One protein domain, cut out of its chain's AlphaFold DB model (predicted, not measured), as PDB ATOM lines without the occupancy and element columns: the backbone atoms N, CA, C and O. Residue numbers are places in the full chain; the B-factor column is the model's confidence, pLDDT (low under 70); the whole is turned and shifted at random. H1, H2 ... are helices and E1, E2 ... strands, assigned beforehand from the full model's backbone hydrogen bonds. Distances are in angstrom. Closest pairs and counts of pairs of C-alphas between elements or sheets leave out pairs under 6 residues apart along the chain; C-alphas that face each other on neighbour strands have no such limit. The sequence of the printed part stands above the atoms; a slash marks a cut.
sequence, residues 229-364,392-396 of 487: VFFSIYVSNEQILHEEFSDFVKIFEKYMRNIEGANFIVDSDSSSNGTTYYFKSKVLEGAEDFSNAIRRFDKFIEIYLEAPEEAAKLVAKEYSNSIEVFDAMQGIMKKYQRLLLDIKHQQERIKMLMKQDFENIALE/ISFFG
ATOM      1  N   VAL A 229     556.393 252.297 478.818       86.94
ATOM      2  CA  VAL A 229     556.195 253.261 477.735       86.94
ATOM      3  C   VAL A 229     557.479 253.348 476.936       86.94
ATOM      4  O   VAL A 229     558.521 253.792 477.434       86.94
ATOM      5  N   PHE A 230     557.401 252.943 475.676       84.12
ATOM      6  CA  PHE A 230     558.513 253.081 474.739       84.12
ATOM      7  C   PHE A 230     558.368 254.342 473.876       84.12
ATOM      8  O   PHE A 230     559.368 254.843 473.362       84.12
ATOM      9  N   PHE A 231     557.148 254.875 473.742       83.12
ATOM     10  CA  PHE A 231     556.853 256.038 472.915       83.12
ATOM     11  C   PHE A 231     555.630 256.800 473.443       83.12
ATOM     12  O   PHE A 231     554.671 256.194 473.919       83.12
ATOM     13  N   SER A 232     555.656 258.129 473.361       84.75
ATOM     14  CA  SER A 232     554.560 258.995 473.806       84.75
ATOM     15  C   SER A 232     554.324 260.121 472.808       84.75
ATOM     16  O   SER A 232     555.294 260.732 472.357       84.75
ATOM     17  N   ILE A 233     553.061 260.432 472.520       84.94
ATOM     18  CA  ILE A 233     552.669 261.574 471.678       84.94
ATOM     19  C   ILE A 233     551.648 262.420 472.429       84.94
ATOM     20  O   ILE A 233     550.650 261.899 472.914       84.94
ATOM     21  N   TYR A 234     551.877 263.726 472.472       84.69
ATOM     22  CA  TYR A 234     550.897 264.724 472.879       84.69
ATOM     23  C   TYR A 234     550.155 265.266 471.655       84.69
ATOM     24  O   TYR A 234     550.780 265.638 470.662       84.69
ATOM     25  N   VAL A 235     548.829 265.314 471.748       81.75
ATOM     26  CA  VAL A 235     547.930 265.870 470.731       81.75
ATOM     27  C   VAL A 235     547.099 266.962 471.391       81.75
ATOM     28  O   VAL A 235     546.354 266.681 472.330       81.75
ATOM     29  N   SER A 236     547.237 268.201 470.919       79.31
ATOM     30  CA  SER A 236     546.441 269.333 471.413       79.31
ATOM     31  C   SER A 236     544.971 269.187 471.009       79.31
ATOM     32  O   SER A 236     544.674 268.741 469.900       79.31
ATOM     33  N   ASN A 237     544.055 269.610 471.883       78.12
ATOM     34  CA  ASN A 237     542.616 269.679 471.608       78.12
ATOM     35  C   ASN A 237     542.292 270.710 470.510       78.12
ATOM     36  O   ASN A 237     541.238 270.635 469.888       78.12
ATOM     37  N   GLU A 238     543.194 271.662 470.256       72.00
ATOM     38  CA  GLU A 238     543.055 272.652 469.180       72.00
ATOM     39  C   GLU A 238     543.351 272.061 467.794       72.00
ATOM     40  O   GLU A 238     543.044 272.677 466.773       72.00
ATOM     41  N   GLN A 239     543.955 270.868 467.727       70.56
ATOM     42  CA  GLN A 239     544.210 270.226 466.446       70.56
ATOM     43  C   GLN A 239     542.898 269.747 465.824       70.56
ATOM     44  O   GLN A 239     542.136 268.986 466.413       70.56
ATOM     45  N   ILE A 240     542.714 270.143 464.566       60.38
ATOM     46  CA  ILE A 240     541.562 269.874 463.696       60.38
ATOM     47  C   ILE A 240     541.134 268.388 463.635       60.38
ATOM     48  O   ILE A 240     539.988 268.117 463.293       60.38
ATOM     49  N   LEU A 241     542.019 267.442 463.982       73.94
ATOM     50  CA  LEU A 241     541.770 265.993 463.947       73.94
ATOM     51  C   LEU A 241     542.033 265.278 465.288       73.94
ATOM     52  O   LEU A 241     542.427 264.109 465.297       73.94
ATOM     53  N   HIS A 242     541.903 265.964 466.430       77.88
ATOM     54  CA  HIS A 242     542.150 265.347 467.744       77.88
ATOM     55  C   HIS A 242     541.249 264.125 468.001       77.88
ATOM     56  O   HIS A 242     541.748 263.064 468.397       77.88
ATOM     57  N   GLU A 243     539.946 264.244 467.725       82.56
ATOM     58  CA  GLU A 243     538.977 263.159 467.929       82.56
ATOM     59  C   GLU A 243     539.280 261.973 466.999       82.56
ATOM     60  O   GLU A 243     539.341 260.818 467.435       82.56
ATOM     61  N   GLU A 244     539.576 262.262 465.732       83.69
ATOM     62  CA  GLU A 244     539.923 261.271 464.713       83.69
ATOM     63  C   GLU A 244     541.239 260.558 465.043       83.69
ATOM     64  O   GLU A 244     541.367 259.351 464.808       83.69
ATOM     65  N   PHE A 245     542.209 261.260 465.636       82.56
ATOM     66  CA  PHE A 245     543.437 260.640 466.122       82.56
ATOM     67  C   PHE A 245     543.155 259.661 467.268       82.56
ATOM     68  O   PHE A 245     543.692 258.552 467.273       82.56
ATOM     69  N   SER A 246     542.273 260.019 468.210       86.75
ATOM     70  CA  SER A 246     541.854 259.109 469.287       86.75
ATOM     71  C   SER A 246     541.268 257.810 468.732       86.75
ATOM     72  O   SER A 246     541.599 256.707 469.183       86.75
ATOM     73  N   ASP A 247     540.416 257.921 467.716       88.25
ATOM     74  CA  ASP A 247     539.791 256.765 467.083       88.25
ATOM     75  C   ASP A 247     540.774 255.947 466.246       88.25
ATOM     76  O   ASP A 247     540.739 254.712 466.301       88.25
ATOM     77  N   PHE A 248     541.713 256.600 465.563       88.75
ATOM     78  CA  PHE A 248     542.831 255.925 464.910       88.75
ATOM     79  C   PHE A 248     543.646 255.093 465.900       88.75
ATOM     80  O   PHE A 248     543.871 253.908 465.653       88.75
ATOM     81  N   VAL A 249     544.036 255.671 467.040       88.75
ATOM     82  CA  VAL A 249     544.819 254.975 468.069       88.75
ATOM     83  C   VAL A 249     544.091 253.719 468.557       88.75
ATOM     84  O   VAL A 249     544.706 252.657 468.650       88.75
ATOM     85  N   LYS A 250     542.770 253.787 468.777       92.38
ATOM     86  CA  LYS A 250     541.953 252.618 469.165       92.38
ATOM     87  C   LYS A 250     541.913 251.544 468.073       92.38
ATOM     88  O   LYS A 250     541.909 250.348 468.375       92.38
ATOM     89  N   ILE A 251     541.832 251.946 466.803       89.88
ATOM     90  CA  ILE A 251     541.848 251.020 465.659       89.88
ATOM     91  C   ILE A 251     543.219 250.346 465.554       89.88
ATOM     92  O   ILE A 251     543.283 249.122 465.414       89.88
ATOM     93  N   PHE A 252     544.290 251.126 465.676       89.06
ATOM     94  CA  PHE A 252     545.666 250.649 465.624       89.06
ATOM     95  C   PHE A 252     545.984 249.700 466.788       89.06
ATOM     96  O   PHE A 252     546.505 248.611 466.561       89.06
ATOM     97  N   GLU A 253     545.585 250.032 468.020       92.19
ATOM     98  CA  GLU A 253     545.741 249.137 469.174       92.19
ATOM     99  C   GLU A 253     545.034 247.798 468.935       92.19
ATOM    100  O   GLU A 253     545.609 246.728 469.154       92.19
ATOM    101  N   LYS A 254     543.796 247.840 468.426       90.88
ATOM    102  CA  LYS A 254     543.035 246.627 468.114       90.88
ATOM    103  C   LYS A 254     543.716 245.789 467.031       90.88
ATOM    104  O   LYS A 254     543.709 244.565 467.139       90.88
ATOM    105  N   TYR A 255     544.299 246.421 466.014       90.12
ATOM    106  CA  TYR A 255     545.096 245.733 465.000       90.12
ATOM    107  C   TYR A 255     546.305 245.029 465.621       90.12
ATOM    108  O   TYR A 255     546.442 243.816 465.467       90.12
ATOM    109  N   MET A 256     547.117 245.750 466.393       90.00
ATOM    110  CA  MET A 256     548.318 245.188 467.014       90.00
ATOM    111  C   MET A 256     547.985 243.992 467.914       90.00
ATOM    112  O   MET A 256     548.672 242.974 467.877       90.00
ATOM    113  N   ARG A 257     546.900 244.078 468.689       89.88
ATOM    114  CA  ARG A 257     546.497 243.017 469.623       89.88
ATOM    115  C   ARG A 257     545.852 241.816 468.942       89.88
ATOM    116  O   ARG A 257     546.163 240.685 469.299       89.88
ATOM    117  N   ASN A 258     544.933 242.050 468.006       87.81
ATOM    118  CA  ASN A 258     544.099 240.980 467.455       87.81
ATOM    119  C   ASN A 258     544.689 240.356 466.189       87.81
ATOM    120  O   ASN A 258     544.384 239.203 465.902       87.81
ATOM    121  N   ILE A 259     545.468 241.122 465.422       83.94
ATOM    122  CA  ILE A 259     546.038 240.678 464.148       83.94
ATOM    123  C   ILE A 259     547.503 240.300 464.333       83.94
ATOM    124  O   ILE A 259     547.854 239.161 464.060       83.94
ATOM    125  N   GLU A 260     548.342 241.198 464.861       84.94
ATOM    126  CA  GLU A 260     549.761 240.868 465.100       84.94
ATOM    127  C   GLU A 260     549.975 240.016 466.366       84.94
ATOM    128  O   GLU A 260     551.066 239.495 466.590       84.94
ATOM    129  N   GLY A 261     548.957 239.883 467.226       84.25
ATOM    130  CA  GLY A 261     549.085 239.179 468.506       84.25
ATOM    131  C   GLY A 261     550.060 239.856 469.478       84.25
ATOM    132  O   GLY A 261     550.526 239.232 470.434       84.25
ATOM    133  N   ALA A 262     550.398 241.126 469.241       85.94
ATOM    134  CA  ALA A 262     551.334 241.874 470.059       85.94
ATOM    135  C   ALA A 262     550.687 242.268 471.392       85.94
ATOM    136  O   ALA A 262     549.530 242.692 471.457       85.94
ATOM    137  N   ASN A 263     551.461 242.196 472.477       87.06
ATOM    138  CA  ASN A 263     551.052 242.754 473.764       87.06
ATOM    139  C   ASN A 263     551.248 244.275 473.753       87.06
ATOM    140  O   ASN A 263     552.193 244.791 474.350       87.06
ATOM    141  N   PHE A 264     550.387 244.948 472.997       90.62
ATOM    142  CA  PHE A 264     550.410 246.378 472.746       90.62
ATOM    143  C   PHE A 264     549.201 247.034 473.407       90.62
ATOM    144  O   PHE A 264     548.079 246.562 473.242       90.62
ATOM    145  N   ILE A 265     549.430 248.098 474.169       92.50
ATOM    146  CA  ILE A 265     548.385 248.841 474.883       92.50
ATOM    147  C   ILE A 265     548.673 250.326 474.705       92.50
ATOM    148  O   ILE A 265     549.834 250.739 474.735       92.50
ATOM    149  N   VAL A 266     547.619 251.123 474.551       92.25
ATOM    150  CA  VAL A 266     547.738 252.577 474.554       92.25
ATOM    151  C   VAL A 266     546.947 253.134 475.725       92.25
ATOM    152  O   VAL A 266     545.730 252.987 475.787       92.25
ATOM    153  N   ASP A 267     547.654 253.762 476.657       92.75
ATOM    154  CA  ASP A 267     547.026 254.567 477.702       92.75
ATOM    155  C   ASP A 267     546.932 256.016 477.217       92.75
ATOM    156  O   ASP A 267     547.734 256.460 476.396       92.75
ATOM    157  N   SER A 268     545.988 256.777 477.756       91.25
ATOM    158  CA  SER A 268     545.861 258.208 477.489       91.25
ATOM    159  C   SER A 268     545.710 258.979 478.792       91.25
ATOM    160  O   SER A 268     545.000 258.524 479.689       91.25
ATOM    161  N   ASP A 269     546.332 260.148 478.868       87.88
ATOM    162  CA  ASP A 269     546.138 261.117 479.944       87.88
ATOM    163  C   ASP A 269     545.738 262.462 479.339       87.88
ATOM    164  O   ASP A 269     546.439 262.989 478.470       87.88
ATOM    165  N   SER A 270     544.578 262.974 479.737       85.75
ATOM    166  CA  SER A 270     543.992 264.184 479.160       85.75
ATOM    167  C   SER A 270     544.228 265.370 480.091       85.75
ATOM    168  O   SER A 270     543.830 265.336 481.254       85.75
ATOM    169  N   SER A 271     544.848 266.424 479.564       84.06
ATOM    170  CA  SER A 271     544.909 267.744 480.193       84.06
ATOM    171  C   SER A 271     543.713 268.595 479.743       84.06
ATOM    172  O   SER A 271     542.890 268.167 478.928       84.06
ATOM    173  N   SER A 272     543.603 269.822 480.258       80.50
ATOM    174  CA  SER A 272     542.593 270.779 479.784       80.50
ATOM    175  C   SER A 272     542.753 271.128 478.300       80.50
ATOM    176  O   SER A 272     541.757 271.429 477.644       80.50
ATOM    177  N   ASN A 273     543.975 271.048 477.758       81.88
ATOM    178  CA  ASN A 273     544.289 271.540 476.414       81.88
ATOM    179  C   ASN A 273     544.774 270.446 475.452       81.88
ATOM    180  O   ASN A 273     545.034 270.737 474.286       81.88
ATOM    181  N   GLY A 274     544.875 269.190 475.886       87.00
ATOM    182  CA  GLY A 274     545.281 268.099 475.008       87.00
ATOM    183  C   GLY A 274     545.216 266.726 475.646       87.00
ATOM    184  O   GLY A 274     544.689 266.518 476.736       87.00
ATOM    185  N   THR A 275     545.732 265.731 474.936       86.69
ATOM    186  CA  THR A 275     545.821 264.352 475.419       86.69
ATOM    187  C   THR A 275     547.187 263.769 475.075       86.69
ATOM    188  O   THR A 275     547.608 263.778 473.919       86.69
ATOM    189  N   THR A 276     547.884 263.251 476.089       86.62
ATOM    190  CA  THR A 276     549.110 262.470 475.912       86.62
ATOM    191  C   THR A 276     548.747 260.997 475.775       86.62
ATOM    192  O   THR A 276     548.178 260.408 476.690       86.62
ATOM    193  N   TYR A 277     549.107 260.389 474.651       88.94
ATOM    194  CA  TYR A 277     548.988 258.960 474.398       88.94
ATOM    195  C   TYR A 277     550.314 258.268 474.713       88.94
ATOM    196  O   TYR A 277     551.363 258.640 474.184       88.94
ATOM    197  N   TYR A 278     550.258 257.250 475.564       89.75
ATOM    198  CA  TYR A 278     551.390 256.460 476.026       89.75
ATOM    199  C   TYR A 278     551.327 255.066 475.407       89.75
ATOM    200  O   TYR A 278     550.502 254.233 475.794       89.75
ATOM    201  N   PHE A 279     552.219 254.804 474.456       89.69
ATOM    202  CA  PHE A 279     552.295 253.536 473.745       89.69
ATOM    203  C   PHE A 279     553.173 252.554 474.518       89.69
ATOM    204  O   PHE A 279     554.339 252.831 474.822       89.69
ATOM    205  N   LYS A 280     552.597 251.393 474.830       91.38
ATOM    206  CA  LYS A 280     553.214 250.356 475.655       91.38
ATOM    207  C   LYS A 280     553.311 249.063 474.880       91.38
ATOM    208  O   LYS A 280     552.340 248.626 474.264       91.38
ATOM    209  N   SER A 281     554.476 248.436 474.922       88.12
ATOM    210  CA  SER A 281     554.711 247.153 474.273       88.12
ATOM    211  C   SER A 281     555.828 246.405 474.978       88.12
ATOM    212  O   SER A 281     556.752 247.012 475.507       88.12
ATOM    213  N   LYS A 282     555.747 245.074 474.962       82.31
ATOM    214  CA  LYS A 282     556.872 244.203 475.340       82.31
ATOM    215  C   LYS A 282     557.765 243.819 474.160       82.31
ATOM    216  O   LYS A 282     558.769 243.157 474.374       82.31
ATOM    217  N   VAL A 283     557.329 244.124 472.937       80.69
ATOM    218  CA  VAL A 283     557.964 243.659 471.695       80.69
ATOM    219  C   VAL A 283     558.551 244.817 470.900       80.69
ATOM    220  O   VAL A 283     559.563 244.637 470.243       80.69
ATOM    221  N   LEU A 284     557.903 245.984 470.932       81.00
ATOM    222  CA  LEU A 284     558.361 247.160 470.197       81.00
ATOM    223  C   LEU A 284     559.266 247.993 471.096       81.00
ATOM    224  O   LEU A 284     558.839 248.405 472.180       81.00
ATOM    225  N   GLU A 285     560.478 248.268 470.626       76.06
ATOM    226  CA  GLU A 285     561.474 249.045 471.346       76.06
ATOM    227  C   GLU A 285     561.812 250.320 470.561       76.06
ATOM    228  O   GLU A 285     562.577 250.346 469.600       76.06
ATOM    229  N   GLY A 286     561.223 251.431 470.999       72.50
ATOM    230  CA  GLY A 286     561.515 252.756 470.459       72.50
ATOM    231  C   GLY A 286     560.740 253.123 469.190       72.50
ATOM    232  O   GLY A 286     559.754 252.493 468.809       72.50
ATOM    233  N   ALA A 287     561.154 254.230 468.572       70.25
ATOM    234  CA  ALA A 287     560.383 254.879 467.514       70.25
ATOM    235  C   ALA A 287     560.512 254.196 466.138       70.25
ATOM    236  O   ALA A 287     559.565 254.222 465.357       70.25
ATOM    237  N   GLU A 288     561.647 253.555 465.844       75.94
ATOM    238  CA  GLU A 288     561.863 252.844 464.574       75.94
ATOM    239  C   GLU A 288     560.926 251.632 464.452       75.94
ATOM    240  O   GLU A 288     560.238 251.464 463.443       75.94
ATOM    241  N   ASP A 289     560.816 250.838 465.516       81.25
ATOM    242  CA  ASP A 289     559.886 249.710 465.594       81.25
ATOM    243  C   ASP A 289     558.428 250.150 465.465       81.25
ATOM    244  O   ASP A 289     557.631 249.494 464.789       81.25
ATOM    245  N   PHE A 290     558.084 251.290 466.065       83.12
ATOM    246  CA  PHE A 290     556.761 251.893 465.944       83.12
ATOM    247  C   PHE A 290     556.446 252.320 464.508       83.12
ATOM    248  O   PHE A 290     555.393 251.973 463.976       83.12
ATOM    249  N   SER A 291     557.384 253.008 463.854       77.31
ATOM    250  CA  SER A 291     557.288 253.414 462.449       77.31
ATOM    251  C   SER A 291     557.109 252.194 461.538       77.31
ATOM    252  O   SER A 291     556.231 252.162 460.671       77.31
ATOM    253  N   ASN A 292     557.855 251.118 461.800       82.62
ATOM    254  CA  ASN A 292     557.696 249.849 461.098       82.62
ATOM    255  C   ASN A 292     556.320 249.205 461.347       82.62
ATOM    256  O   ASN A 292     555.728 248.687 460.400       82.62
ATOM    257  N   ALA A 293     555.792 249.254 462.571       85.25
ATOM    258  CA  ALA A 293     554.452 248.758 462.890       85.25
ATOM    259  C   ALA A 293     553.353 249.542 462.155       85.25
ATOM    260  O   ALA A 293     552.451 248.939 461.574       85.25
ATOM    261  N   ILE A 294     553.472 250.869 462.078       83.38
ATOM    262  CA  ILE A 294     552.559 251.713 461.292       83.38
ATOM    263  C   ILE A 294     552.618 251.340 459.808       83.38
ATOM    264  O   ILE A 294     551.582 251.145 459.183       83.38
ATOM    265  N   ARG A 295     553.814 251.141 459.241       83.06
ATOM    266  CA  ARG A 295     553.953 250.728 457.832       83.06
ATOM    267  C   ARG A 295     553.317 249.367 457.551       83.06
ATOM    268  O   ARG A 295     552.778 249.164 456.462       83.06
ATOM    269  N   ARG A 296     553.393 248.427 458.499       86.75
ATOM    270  CA  ARG A 296     552.709 247.128 458.388       86.75
ATOM    271  C   ARG A 296     551.196 247.293 458.446       86.75
ATOM    272  O   ARG A 296     550.513 246.713 457.605       86.75
ATOM    273  N   PHE A 297     550.700 248.129 459.354       87.19
ATOM    274  CA  PHE A 297     549.287 248.488 459.419       87.19
ATOM    275  C   PHE A 297     548.797 249.114 458.107       87.19
ATOM    276  O   PHE A 297     547.822 248.633 457.539       87.19
ATOM    277  N   ASP A 298     549.510 250.100 457.563       82.81
ATOM    278  CA  ASP A 298     549.149 250.748 456.296       82.81
ATOM    279  C   ASP A 298     549.085 249.745 455.144       82.81
ATOM    280  O   ASP A 298     548.118 249.718 454.382       82.81
ATOM    281  N   LYS A 299     550.093 248.870 455.041       84.75
ATOM    282  CA  LYS A 299     550.120 247.811 454.027       84.75
ATOM    283  C   LYS A 299     548.960 246.828 454.207       84.75
ATOM    284  O   LYS A 299     548.385 246.374 453.224       84.75
ATOM    285  N   PHE A 300     548.619 246.493 455.447       84.94
ATOM    286  CA  PHE A 300     547.479 245.636 455.757       84.94
ATOM    287  C   PHE A 300     546.157 246.265 455.291       84.94
ATOM    288  O   PHE A 300     545.358 245.588 454.643       84.94
ATOM    289  N   ILE A 301     545.952 247.555 455.569       84.12
ATOM    290  CA  ILE A 301     544.780 248.303 455.106       84.12
ATOM    291  C   ILE A 301     544.721 248.318 453.572       84.12
ATOM    292  O   ILE A 301     543.668 248.035 453.007       84.12
ATOM    293  N   GLU A 302     545.844 248.604 452.907       84.38
ATOM    294  CA  GLU A 302     545.954 248.665 451.443       84.38
ATOM    295  C   GLU A 302     545.524 247.338 450.795       84.38
ATOM    296  O   GLU A 302     544.610 247.319 449.972       84.38
ATOM    297  N   ILE A 303     546.074 246.212 451.263       83.81
ATOM    298  CA  ILE A 303     545.725 244.875 450.753       83.81
ATOM    299  C   ILE A 303     544.244 244.555 451.001       83.81
ATOM    300  O   ILE A 303     543.575 243.998 450.131       83.81
ATOM    301  N   TYR A 304     543.710 244.896 452.178       82.25
ATOM    302  CA  TYR A 304     542.306 244.621 452.484       82.25
ATOM    303  C   TYR A 304     541.347 245.423 451.595       82.25
ATOM    304  O   TYR A 304     540.298 244.904 451.210       82.25
ATOM    305  N   LEU A 305     541.678 246.681 451.287       81.69
ATOM    306  CA  LEU A 305     540.858 247.531 450.422       81.69
ATOM    307  C   LEU A 305     540.827 247.023 448.974       81.69
ATOM    308  O   LEU A 305     539.790 247.153 448.325       81.69
ATOM    309  N   GLU A 306     541.920 246.431 448.484       84.50
ATOM    310  CA  GLU A 306     541.994 245.857 447.134       84.50
ATOM    311  C   GLU A 306     541.320 244.480 447.036       84.50
ATOM    312  O   GLU A 306     540.522 244.243 446.128       84.50
ATOM    313  N   ALA A 307     541.626 243.569 447.967       84.19
ATOM    314  CA  ALA A 307     541.182 242.177 447.913       84.19
ATOM    315  C   ALA A 307     540.945 241.596 449.327       84.19
ATOM    316  O   ALA A 307     541.814 240.920 449.887       84.19
ATOM    317  N   PRO A 308     539.749 241.784 449.921       79.62
ATOM    318  CA  PRO A 308     539.481 241.401 451.312       79.62
ATOM    319  C   PRO A 308     539.582 239.887 451.560       79.62
ATOM    320  O   PRO A 308     540.026 239.459 452.627       79.62
ATOM    321  N   GLU A 309     539.215 239.059 450.577       78.69
ATOM    322  CA  GLU A 309     539.334 237.598 450.682       78.69
ATOM    323  C   GLU A 309     540.790 237.114 450.619       78.69
ATOM    324  O   GLU A 309     541.150 236.134 451.276       78.69
ATOM    325  N   GLU A 310     541.645 237.790 449.849       77.94
ATOM    326  CA  GLU A 310     543.071 237.464 449.763       77.94
ATOM    327  C   GLU A 310     543.824 237.948 451.002       77.94
ATOM    328  O   GLU A 310     544.637 237.201 451.551       77.94
ATOM    329  N   ALA A 311     543.477 239.136 451.510       76.69
ATOM    330  CA  ALA A 311     543.973 239.658 452.781       76.69
ATOM    331  C   ALA A 311     543.689 238.677 453.926       76.69
ATOM    332  O   ALA A 311     544.583 238.331 454.696       76.69
ATOM    333  N   ALA A 312     542.456 238.166 453.999       72.00
ATOM    334  CA  ALA A 312     542.058 237.178 454.995       72.00
ATOM    335  C   ALA A 312     542.885 235.886 454.905       72.00
ATOM    336  O   ALA A 312     543.310 235.354 455.929       72.00
ATOM    337  N   LYS A 313     543.157 235.395 453.688       73.50
ATOM    338  CA  LYS A 313     543.987 234.198 453.468       73.50
ATOM    339  C   LYS A 313     545.452 234.426 453.845       73.50
ATOM    340  O   LYS A 313     546.073 233.522 454.400       73.50
ATOM    341  N   LEU A 314     545.997 235.608 453.558       75.81
ATOM    342  CA  LEU A 314     547.363 235.996 453.925       75.81
ATOM    343  C   LEU A 314     547.545 236.020 455.443       75.81
ATOM    344  O   LEU A 314     548.453 235.374 455.959       75.81
ATOM    345  N   VAL A 315     546.632 236.683 456.155       73.50
ATOM    346  CA  VAL A 315     546.691 236.773 457.617       73.50
ATOM    347  C   VAL A 315     546.413 235.409 458.260       73.50
ATOM    348  O   VAL A 315     547.132 235.007 459.166       73.50
ATOM    349  N   ALA A 316     545.457 234.624 457.753       70.50
ATOM    350  CA  ALA A 316     545.195 233.272 458.264       70.50
ATOM    351  C   ALA A 316     546.375 232.299 458.071       70.50
ATOM    352  O   ALA A 316     546.482 231.305 458.789       70.50
ATOM    353  N   LYS A 317     547.258 232.558 457.095       68.81
ATOM    354  CA  LYS A 317     548.473 231.765 456.873       68.81
ATOM    355  C   LYS A 317     549.581 232.112 457.871       68.81
ATOM    356  O   LYS A 317     550.348 231.225 458.234       68.81
ATOM    357  N   GLU A 318     549.666 233.370 458.297       71.81
ATOM    358  CA  GLU A 318     550.634 233.826 459.305       71.81
ATOM    359  C   GLU A 318     550.159 233.573 460.745       71.81
ATOM    360  O   GLU A 318     550.976 233.259 461.608       71.81
ATOM    361  N   TYR A 319     548.850 233.638 461.002       64.69
ATOM    362  CA  TYR A 319     548.276 233.572 462.345       64.69
ATOM    363  C   TYR A 319     547.243 232.440 462.429       64.69
ATOM    364  O   TYR A 319     546.220 232.441 461.751       64.69
ATOM    365  N   SER A 320     547.520 231.444 463.272       58.28
ATOM    366  CA  SER A 320     546.918 230.099 463.263       58.28
ATOM    367  C   SER A 320     545.409 229.990 463.587       58.28
ATOM    368  O   SER A 320     544.907 228.873 463.683       58.28
ATOM    369  N   ASN A 321     544.674 231.103 463.730       65.19
ATOM    370  CA  ASN A 321     543.241 231.150 464.069       65.19
ATOM    371  C   ASN A 321     542.434 231.916 463.000       65.19
ATOM    372  O   ASN A 321     542.185 233.111 463.120       65.19
ATOM    373  N   SER A 322     541.990 231.238 461.938       65.75
ATOM    374  CA  SER A 322     541.462 231.913 460.739       65.75
ATOM    375  C   SER A 322     540.105 232.616 460.908       65.75
ATOM    376  O   SER A 322     539.843 233.590 460.209       65.75
ATOM    377  N   ILE A 323     539.225 232.136 461.795       70.94
ATOM    378  CA  ILE A 323     537.840 232.644 461.909       70.94
ATOM    379  C   ILE A 323     537.770 233.896 462.793       70.94
ATOM    380  O   ILE A 323     537.252 234.924 462.367       70.94
ATOM    381  N   GLU A 324     538.344 233.848 463.997       74.44
ATOM    382  CA  GLU A 324     538.354 234.993 464.921       74.44
ATOM    383  C   GLU A 324     539.131 236.185 464.349       74.44
ATOM    384  O   GLU A 324     538.729 237.340 464.507       74.44
ATOM    385  N   VAL A 325     540.225 235.898 463.639       75.88
ATOM    386  CA  VAL A 325     541.021 236.909 462.941       75.88
ATOM    387  C   VAL A 325     540.199 237.567 461.838       75.88
ATOM    388  O   VAL A 325     540.215 238.789 461.733       75.88
ATOM    389  N   PHE A 326     539.419 236.807 461.066       77.88
ATOM    390  CA  PHE A 326     538.571 237.369 460.014       77.88
ATOM    391  C   PHE A 326     537.503 238.326 460.562       77.88
ATOM    392  O   PHE A 326     537.351 239.444 460.059       77.88
ATOM    393  N   ASP A 327     536.814 237.943 461.638       82.44
ATOM    394  CA  ASP A 327     535.823 238.808 462.290       82.44
ATOM    395  C   ASP A 327     536.476 240.062 462.897       82.44
ATOM    396  O   ASP A 327     535.952 241.180 462.784       82.44
ATOM    397  N   ALA A 328     537.661 239.908 463.500       83.31
ATOM    398  CA  ALA A 328     538.447 241.030 463.997       83.31
ATOM    399  C   ALA A 328     538.855 241.983 462.864       83.31
ATOM    400  O   ALA A 328     538.686 243.198 463.022       83.31
ATOM    401  N   MET A 329     539.316 241.446 461.728       83.69
ATOM    402  CA  MET A 329     539.669 242.200 460.524       83.69
ATOM    403  C   MET A 329     538.473 242.997 460.006       83.69
ATOM    404  O   MET A 329     538.574 244.217 459.882       83.69
ATOM    405  N   GLN A 330     537.314 242.365 459.793       85.31
ATOM    406  CA  GLN A 330     536.115 243.087 459.350       85.31
ATOM    407  C   GLN A 330     535.726 244.208 460.320       85.31
ATOM    408  O   GLN A 330     535.355 245.307 459.899       85.31
ATOM    409  N   GLY A 331     535.817 243.945 461.626       87.38
ATOM    410  CA  GLY A 331     535.520 244.936 462.655       87.38
ATOM    411  C   GLY A 331     536.494 246.119 462.657       87.38
ATOM    412  O   GLY A 331     536.065 247.245 462.905       87.38
ATOM    413  N   ILE A 332     537.783 245.883 462.400       86.44
ATOM    414  CA  ILE A 332     538.805 246.932 462.242       86.44
ATOM    415  C   ILE A 332     538.507 247.752 460.984       86.44
ATOM    416  O   ILE A 332     538.442 248.975 461.052       86.44
ATOM    417  N   MET A 333     538.225 247.088 459.866       85.62
ATOM    418  CA  MET A 333     538.042 247.741 458.571       85.62
ATOM    419  C   MET A 333     536.776 248.588 458.496       85.62
ATOM    420  O   MET A 333     536.826 249.707 457.995       85.62
ATOM    421  N   LYS A 334     535.659 248.122 459.069       90.06
ATOM    422  CA  LYS A 334     534.435 248.936 459.187       90.06
ATOM    423  C   LYS A 334     534.681 250.213 459.991       90.06
ATOM    424  O   LYS A 334     534.200 251.278 459.612       90.06
ATOM    425  N   LYS A 335     535.436 250.118 461.093       89.31
ATOM    426  CA  LYS A 335     535.807 251.288 461.902       89.31
ATOM    427  C   LYS A 335     536.751 252.219 461.151       89.31
ATOM    428  O   LYS A 335     536.553 253.423 461.200       89.31
ATOM    429  N   TYR A 336     537.722 251.670 460.428       85.19
ATOM    430  CA  TYR A 336     538.656 252.450 459.623       85.19
ATOM    431  C   TYR A 336     537.962 253.199 458.478       85.19
ATOM    432  O   TYR A 336     538.173 254.391 458.302       85.19
ATOM    433  N   GLN A 337     537.065 252.540 457.741       86.06
ATOM    434  CA  GLN A 337     536.264 253.188 456.694       86.06
ATOM    435  C   GLN A 337     535.360 254.289 457.254       86.06
ATOM    436  O   GLN A 337     535.203 255.333 456.625       86.06
ATOM    437  N   ARG A 338     534.785 254.073 458.443       88.56
ATOM    438  CA  ARG A 338     534.027 255.108 459.145       88.56
ATOM    439  C   ARG A 338     534.916 256.290 459.526       88.56
ATOM    440  O   ARG A 338     534.556 257.412 459.212       88.56
ATOM    441  N   LEU A 339     536.090 256.028 460.100       84.06
ATOM    442  CA  LEU A 339     537.067 257.062 460.432       84.06
ATOM    443  C   LEU A 339     537.455 257.894 459.200       84.06
ATOM    444  O   LEU A 339     537.504 259.114 459.277       84.06
ATOM    445  N   LEU A 340     537.681 257.260 458.045       78.56
ATOM    446  CA  LEU A 340     537.962 257.973 456.794       78.56
ATOM    447  C   LEU A 340     536.831 258.928 456.388       78.56
ATOM    448  O   LEU A 340     537.085 260.029 455.903       78.56
ATOM    449  N   LEU A 341     535.584 258.499 456.569       85.19
ATOM    450  CA  LEU A 341     534.407 259.311 456.284       85.19
ATOM    451  C   LEU A 341     534.258 260.459 457.292       85.19
ATOM    452  O   LEU A 341     533.967 261.579 456.879       85.19
ATOM    453  N   ASP A 342     534.532 260.208 458.571       82.31
ATOM    454  CA  ASP A 342     534.512 261.225 459.627       82.31
ATOM    455  C   ASP A 342     535.592 262.299 459.377       82.31
ATOM    456  O   ASP A 342     535.271 263.488 459.336       82.31
ATOM    457  N   ILE A 343     536.828 261.894 459.044       73.50
ATOM    458  CA  ILE A 343     537.912 262.807 458.629       73.50
ATOM    459  C   ILE A 343     537.466 263.671 457.443       73.50
ATOM    460  O   ILE A 343     537.645 264.891 457.452       73.50
ATOM    461  N   LYS A 344     536.862 263.057 456.418       78.19
ATOM    462  CA  LYS A 344     536.373 263.783 455.240       78.19
ATOM    463  C   LYS A 344     535.308 264.818 455.619       78.19
ATOM    464  O   LYS A 344     535.358 265.950 455.141       78.19
ATOM    465  N   HIS A 345     534.364 264.452 456.482       82.62
ATOM    466  CA  HIS A 345     533.327 265.370 456.946       82.62
ATOM    467  C   HIS A 345     533.899 266.538 457.759       82.62
ATOM    468  O   HIS A 345     533.469 267.674 457.552       82.62
ATOM    469  N   GLN A 346     534.890 266.309 458.629       75.44
ATOM    470  CA  GLN A 346     535.554 267.414 459.334       75.44
ATOM    471  C   GLN A 346     536.279 268.351 458.372       75.44
ATOM    472  O   GLN A 346     536.166 269.569 458.500       75.44
ATOM    473  N   GLN A 347     536.975 267.814 457.367       71.31
ATOM    474  CA  GLN A 347     537.633 268.636 456.349       71.31
ATOM    475  C   GLN A 347     536.630 269.514 455.592       71.31
ATOM    476  O   GLN A 347     536.875 270.704 455.385       71.31
ATOM    477  N   GLU A 348     535.484 268.955 455.200       76.12
ATOM    478  CA  GLU A 348     534.408 269.710 454.551       76.12
ATOM    479  C   GLU A 348     533.826 270.786 455.479       76.12
ATOM    480  O   GLU A 348     533.612 271.920 455.040       76.12
ATOM    481  N   ARG A 349     533.635 270.468 456.766       77.69
ATOM    482  CA  ARG A 349     533.180 271.420 457.787       77.69
ATOM    483  C   ARG A 349     534.159 272.580 457.953       77.69
ATOM    484  O   ARG A 349     533.736 273.731 457.954       77.69
ATOM    485  N   ILE A 350     535.452 272.301 458.049       71.31
ATOM    486  CA  ILE A 350     536.489 273.328 458.215       71.31
ATOM    487  C   ILE A 350     536.592 274.192 456.972       71.31
ATOM    488  O   ILE A 350     536.619 275.413 457.076       71.31
ATOM    489  N   LYS A 351     536.555 273.579 455.787       73.19
ATOM    490  CA  LYS A 351     536.506 274.315 454.524       73.19
ATOM    491  C   LYS A 351     535.301 275.257 454.470       73.19
ATOM    492  O   LYS A 351     535.418 276.364 453.949       73.19
ATOM    493  N   MET A 352     534.151 274.828 454.990       83.00
ATOM    494  CA  MET A 352     532.956 275.663 455.079       83.00
ATOM    495  C   MET A 352     533.134 276.818 456.069       83.00
ATOM    496  O   MET A 352     532.825 277.947 455.703       83.00
ATOM    497  N   LEU A 353     533.657 276.556 457.272       73.75
ATOM    498  CA  LEU A 353     533.921 277.588 458.283       73.75
ATOM    499  C   LEU A 353     534.915 278.628 457.767       73.75
ATOM    500  O   LEU A 353     534.601 279.810 457.758       73.75
ATOM    501  N   MET A 354     536.042 278.188 457.205       70.38
ATOM    502  CA  MET A 354     537.014 279.085 456.580       70.38
ATOM    503  C   MET A 354     536.370 279.927 455.483       70.38
ATOM    504  O   MET A 354     536.593 281.128 455.416       70.38
ATOM    505  N   LYS A 355     535.541 279.321 454.622       74.62
ATOM    506  CA  LYS A 355     534.830 280.065 453.580       74.62
ATOM    507  C   LYS A 355     533.912 281.136 454.178       74.62
ATOM    508  O   LYS A 355     533.895 282.241 453.651       74.62
ATOM    509  N   GLN A 356     533.184 280.826 455.248       78.81
ATOM    510  CA  GLN A 356     532.332 281.792 455.946       78.81
ATOM    511  C   GLN A 356     533.153 282.912 456.586       78.81
ATOM    512  O   GLN A 356     532.801 284.075 456.426       78.81
ATOM    513  N   ASP A 357     534.267 282.586 457.237       71.62
ATOM    514  CA  ASP A 357     535.169 283.579 457.820       71.62
ATOM    515  C   ASP A 357     535.756 284.486 456.737       71.62
ATOM    516  O   ASP A 357     535.767 285.702 456.891       71.62
ATOM    517  N   PHE A 358     536.160 283.929 455.593       67.19
ATOM    518  CA  PHE A 358     536.628 284.717 454.453       67.19
ATOM    519  C   PHE A 358     535.525 285.569 453.830       67.19
ATOM    520  O   PHE A 358     535.798 286.697 453.434       67.19
ATOM    521  N   GLU A 359     534.298 285.061 453.728       73.62
ATOM    522  CA  GLU A 359     533.151 285.844 453.268       73.62
ATOM    523  C   GLU A 359     532.858 286.995 454.237       73.62
ATOM    524  O   GLU A 359     532.683 288.123 453.787       73.62
ATOM    525  N   ASN A 360     532.898 286.750 455.549       74.69
ATOM    526  CA  ASN A 360     532.727 287.775 456.578       74.69
ATOM    527  C   ASN A 360     533.844 288.822 456.516       74.69
ATOM    528  O   ASN A 360     533.550 290.010 456.422       74.69
ATOM    529  N   ILE A 361     535.109 288.398 456.462       72.25
ATOM    530  CA  ILE A 361     536.268 289.291 456.314       72.25
ATOM    531  C   ILE A 361     536.167 290.087 455.012       72.25
ATOM    532  O   ILE A 361     536.456 291.277 455.003       72.25
ATOM    533  N   ALA A 362     535.763 289.469 453.901       67.69
ATOM    534  CA  ALA A 362     535.598 290.163 452.627       67.69
ATOM    535  C   ALA A 362     534.446 291.176 452.673       67.69
ATOM    536  O   ALA A 362     534.580 292.260 452.109       67.69
ATOM    537  N   LEU A 363     533.343 290.852 453.353       73.25
ATOM    538  CA  LEU A 363     532.220 291.762 453.583       73.25
ATOM    539  C   LEU A 363     532.635 292.945 454.467       73.25
ATOM    540  O   LEU A 363     532.326 294.087 454.128       73.25
ATOM    541  N   GLU A 364     533.393 292.693 455.533       66.38
ATOM    542  CA  GLU A 364     533.973 293.717 456.410       66.38
ATOM    543  C   GLU A 364     535.019 294.579 455.678       66.38
ATOM    544  O   GLU A 364     535.045 295.799 455.841       66.38
ATOM    545  N   ILE A 392     546.068 257.240 455.493       49.34
ATOM    546  CA  ILE A 392     545.961 258.314 456.486       49.34
ATOM    547  C   ILE A 392     547.369 258.621 456.997       49.34
ATOM    548  O   ILE A 392     547.918 257.870 457.801       49.34
ATOM    549  N   SER A 393     547.968 259.728 456.561       48.50
ATOM    550  CA  SER A 393     549.239 260.182 457.130       48.50
ATOM    551  C   SER A 393     549.001 260.997 458.405       48.50
ATOM    552  O   SER A 393     549.181 262.210 458.407       48.50
ATOM    553  N   PHE A 394     548.650 260.355 459.523       48.66
ATOM    554  CA  PHE A 394     548.641 261.052 460.825       48.66
ATOM    555  C   PHE A 394     550.034 261.589 461.204       48.66
ATOM    556  O   PHE A 394     550.162 262.598 461.886       48.66
ATOM    557  N   PHE A 395     551.084 260.936 460.700       42.78
ATOM    558  CA  PHE A 395     552.487 261.315 460.893       42.78
ATOM    559  C   PHE A 395     553.008 262.283 459.821       42.78
ATOM    560  O   PHE A 395     554.134 262.768 459.916       42.78
ATOM    561  N   GLY A 396     552.186 262.585 458.809       40.59
ATOM    562  CA  GLY A 396     552.393 263.673 457.855       40.59
ATOM    563  C   GLY A 396     551.886 264.980 458.449       40.59
ATOM    564  O   GLY A 396     550.989 265.613 457.906       40.59
TER     565      GLY A 396
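What this domain is: This is residues 229 to 364 and 392 to 396 of the 487 residues of an uncharacterized protein of Hymenobacter sp. UV11 (UniProt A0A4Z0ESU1). A three-stranded sheet forms a wall, helix H1 packs along one face of it, and the very long helix H4 runs beside H1 on the side away from the sheet, its last residues, 351 to 364, sticking out as a free arm. H2 starts by the E1 edge of the sheet and crosses H1 and H4, and the short H3 folds back from the end of H2 to the start of H4. The printed part has 141 residues, with four named helices and three named strands in the order E1 H1 E2 E3 H2 H3 H4. The sheet order is E1 - E3 - E2, antiparallel throughout, and the class is mostly helix. The whole is loose, with a radius of gyration of the C-alphas of 18.0 A, and elongated, spanning 65 by 35 by 22 A.

How they stand to each other: E1, residues 229 to 236, is an edge strand antiparallel to the inner strand E3, residues 274 to 281, with N 233 and O 277 3.0 A apart, within hydrogen-bond range. H1, residues 242 to 258, is on the sheet at a height of 9.7 A, over E3 and E2, the latter residues 264 to 270; on the local plane it runs along the strands, at 10 degrees to E3. E2 and E3 form a hairpin, with N 267 and O 278 3.0 A apart, within hydrogen-bond range. E1, H1 and E2 make a split strand-helix-strand unit, two strands running the same way with E3 between them, and its crossover is right-handed. H2, residues 286 to 306, is on the same face as H1, giving two layers, helices on one face of a sheet; its C-alpha 286 is 5.2 A from that of Phe 230, the closest pair with E1. H1 and H2 are close but not clearly touching, about perpendicular at 87 degrees, with the C-alphas of Phe 252 and Phe 297 closest at 7.5 A. H3, residues 308 to 318, touches residues 300 to 304 of H2 in a helical hairpin at a steep tilt of 44 degrees, the C-alphas of Tyr 304 and Ala 311 being closest at 5.2 A. H4, residues 322 to 364, touches H3 with residues 322 to 329 alone, closest at the C-alphas of Ala 316 and Ser 322, 4.7 A. With residues 325 to 343 alone H4 touches H1 at a shallow tilt of 11 degrees, opposite ways, the C-alphas of Ile 251 and Ile 332 being closest at 6.1 A. H4 is not on the sheet. In H1, H2, H3 and H4 every O i to N i+4 pair is within hydrogen-bond range.

Where its parts are: E1 begins at C-alpha 229, (556.195, 253.261, 477.735), and E3 measures 23.0 A. H1 is 24.4 A long and H2 31.2 A. H4 measures 62.4 A, from C-alpha 322 at (541.462, 231.913, 460.739) to C-alpha 364 at (533.973, 293.717, 456.410).

The domain as a whole: The two C-alphas farthest apart, those of Ser 320 and Glu 364, are 65.3 A apart. Residues 365 to 391 are cut out, and C-alphas 364 and 392 are 37.4 A apart across the cut. The links between named elements are tight. The mean pLDDT of the printed part is 79.8, and residues 319 to 322 and 392 to 396 are among those under 70.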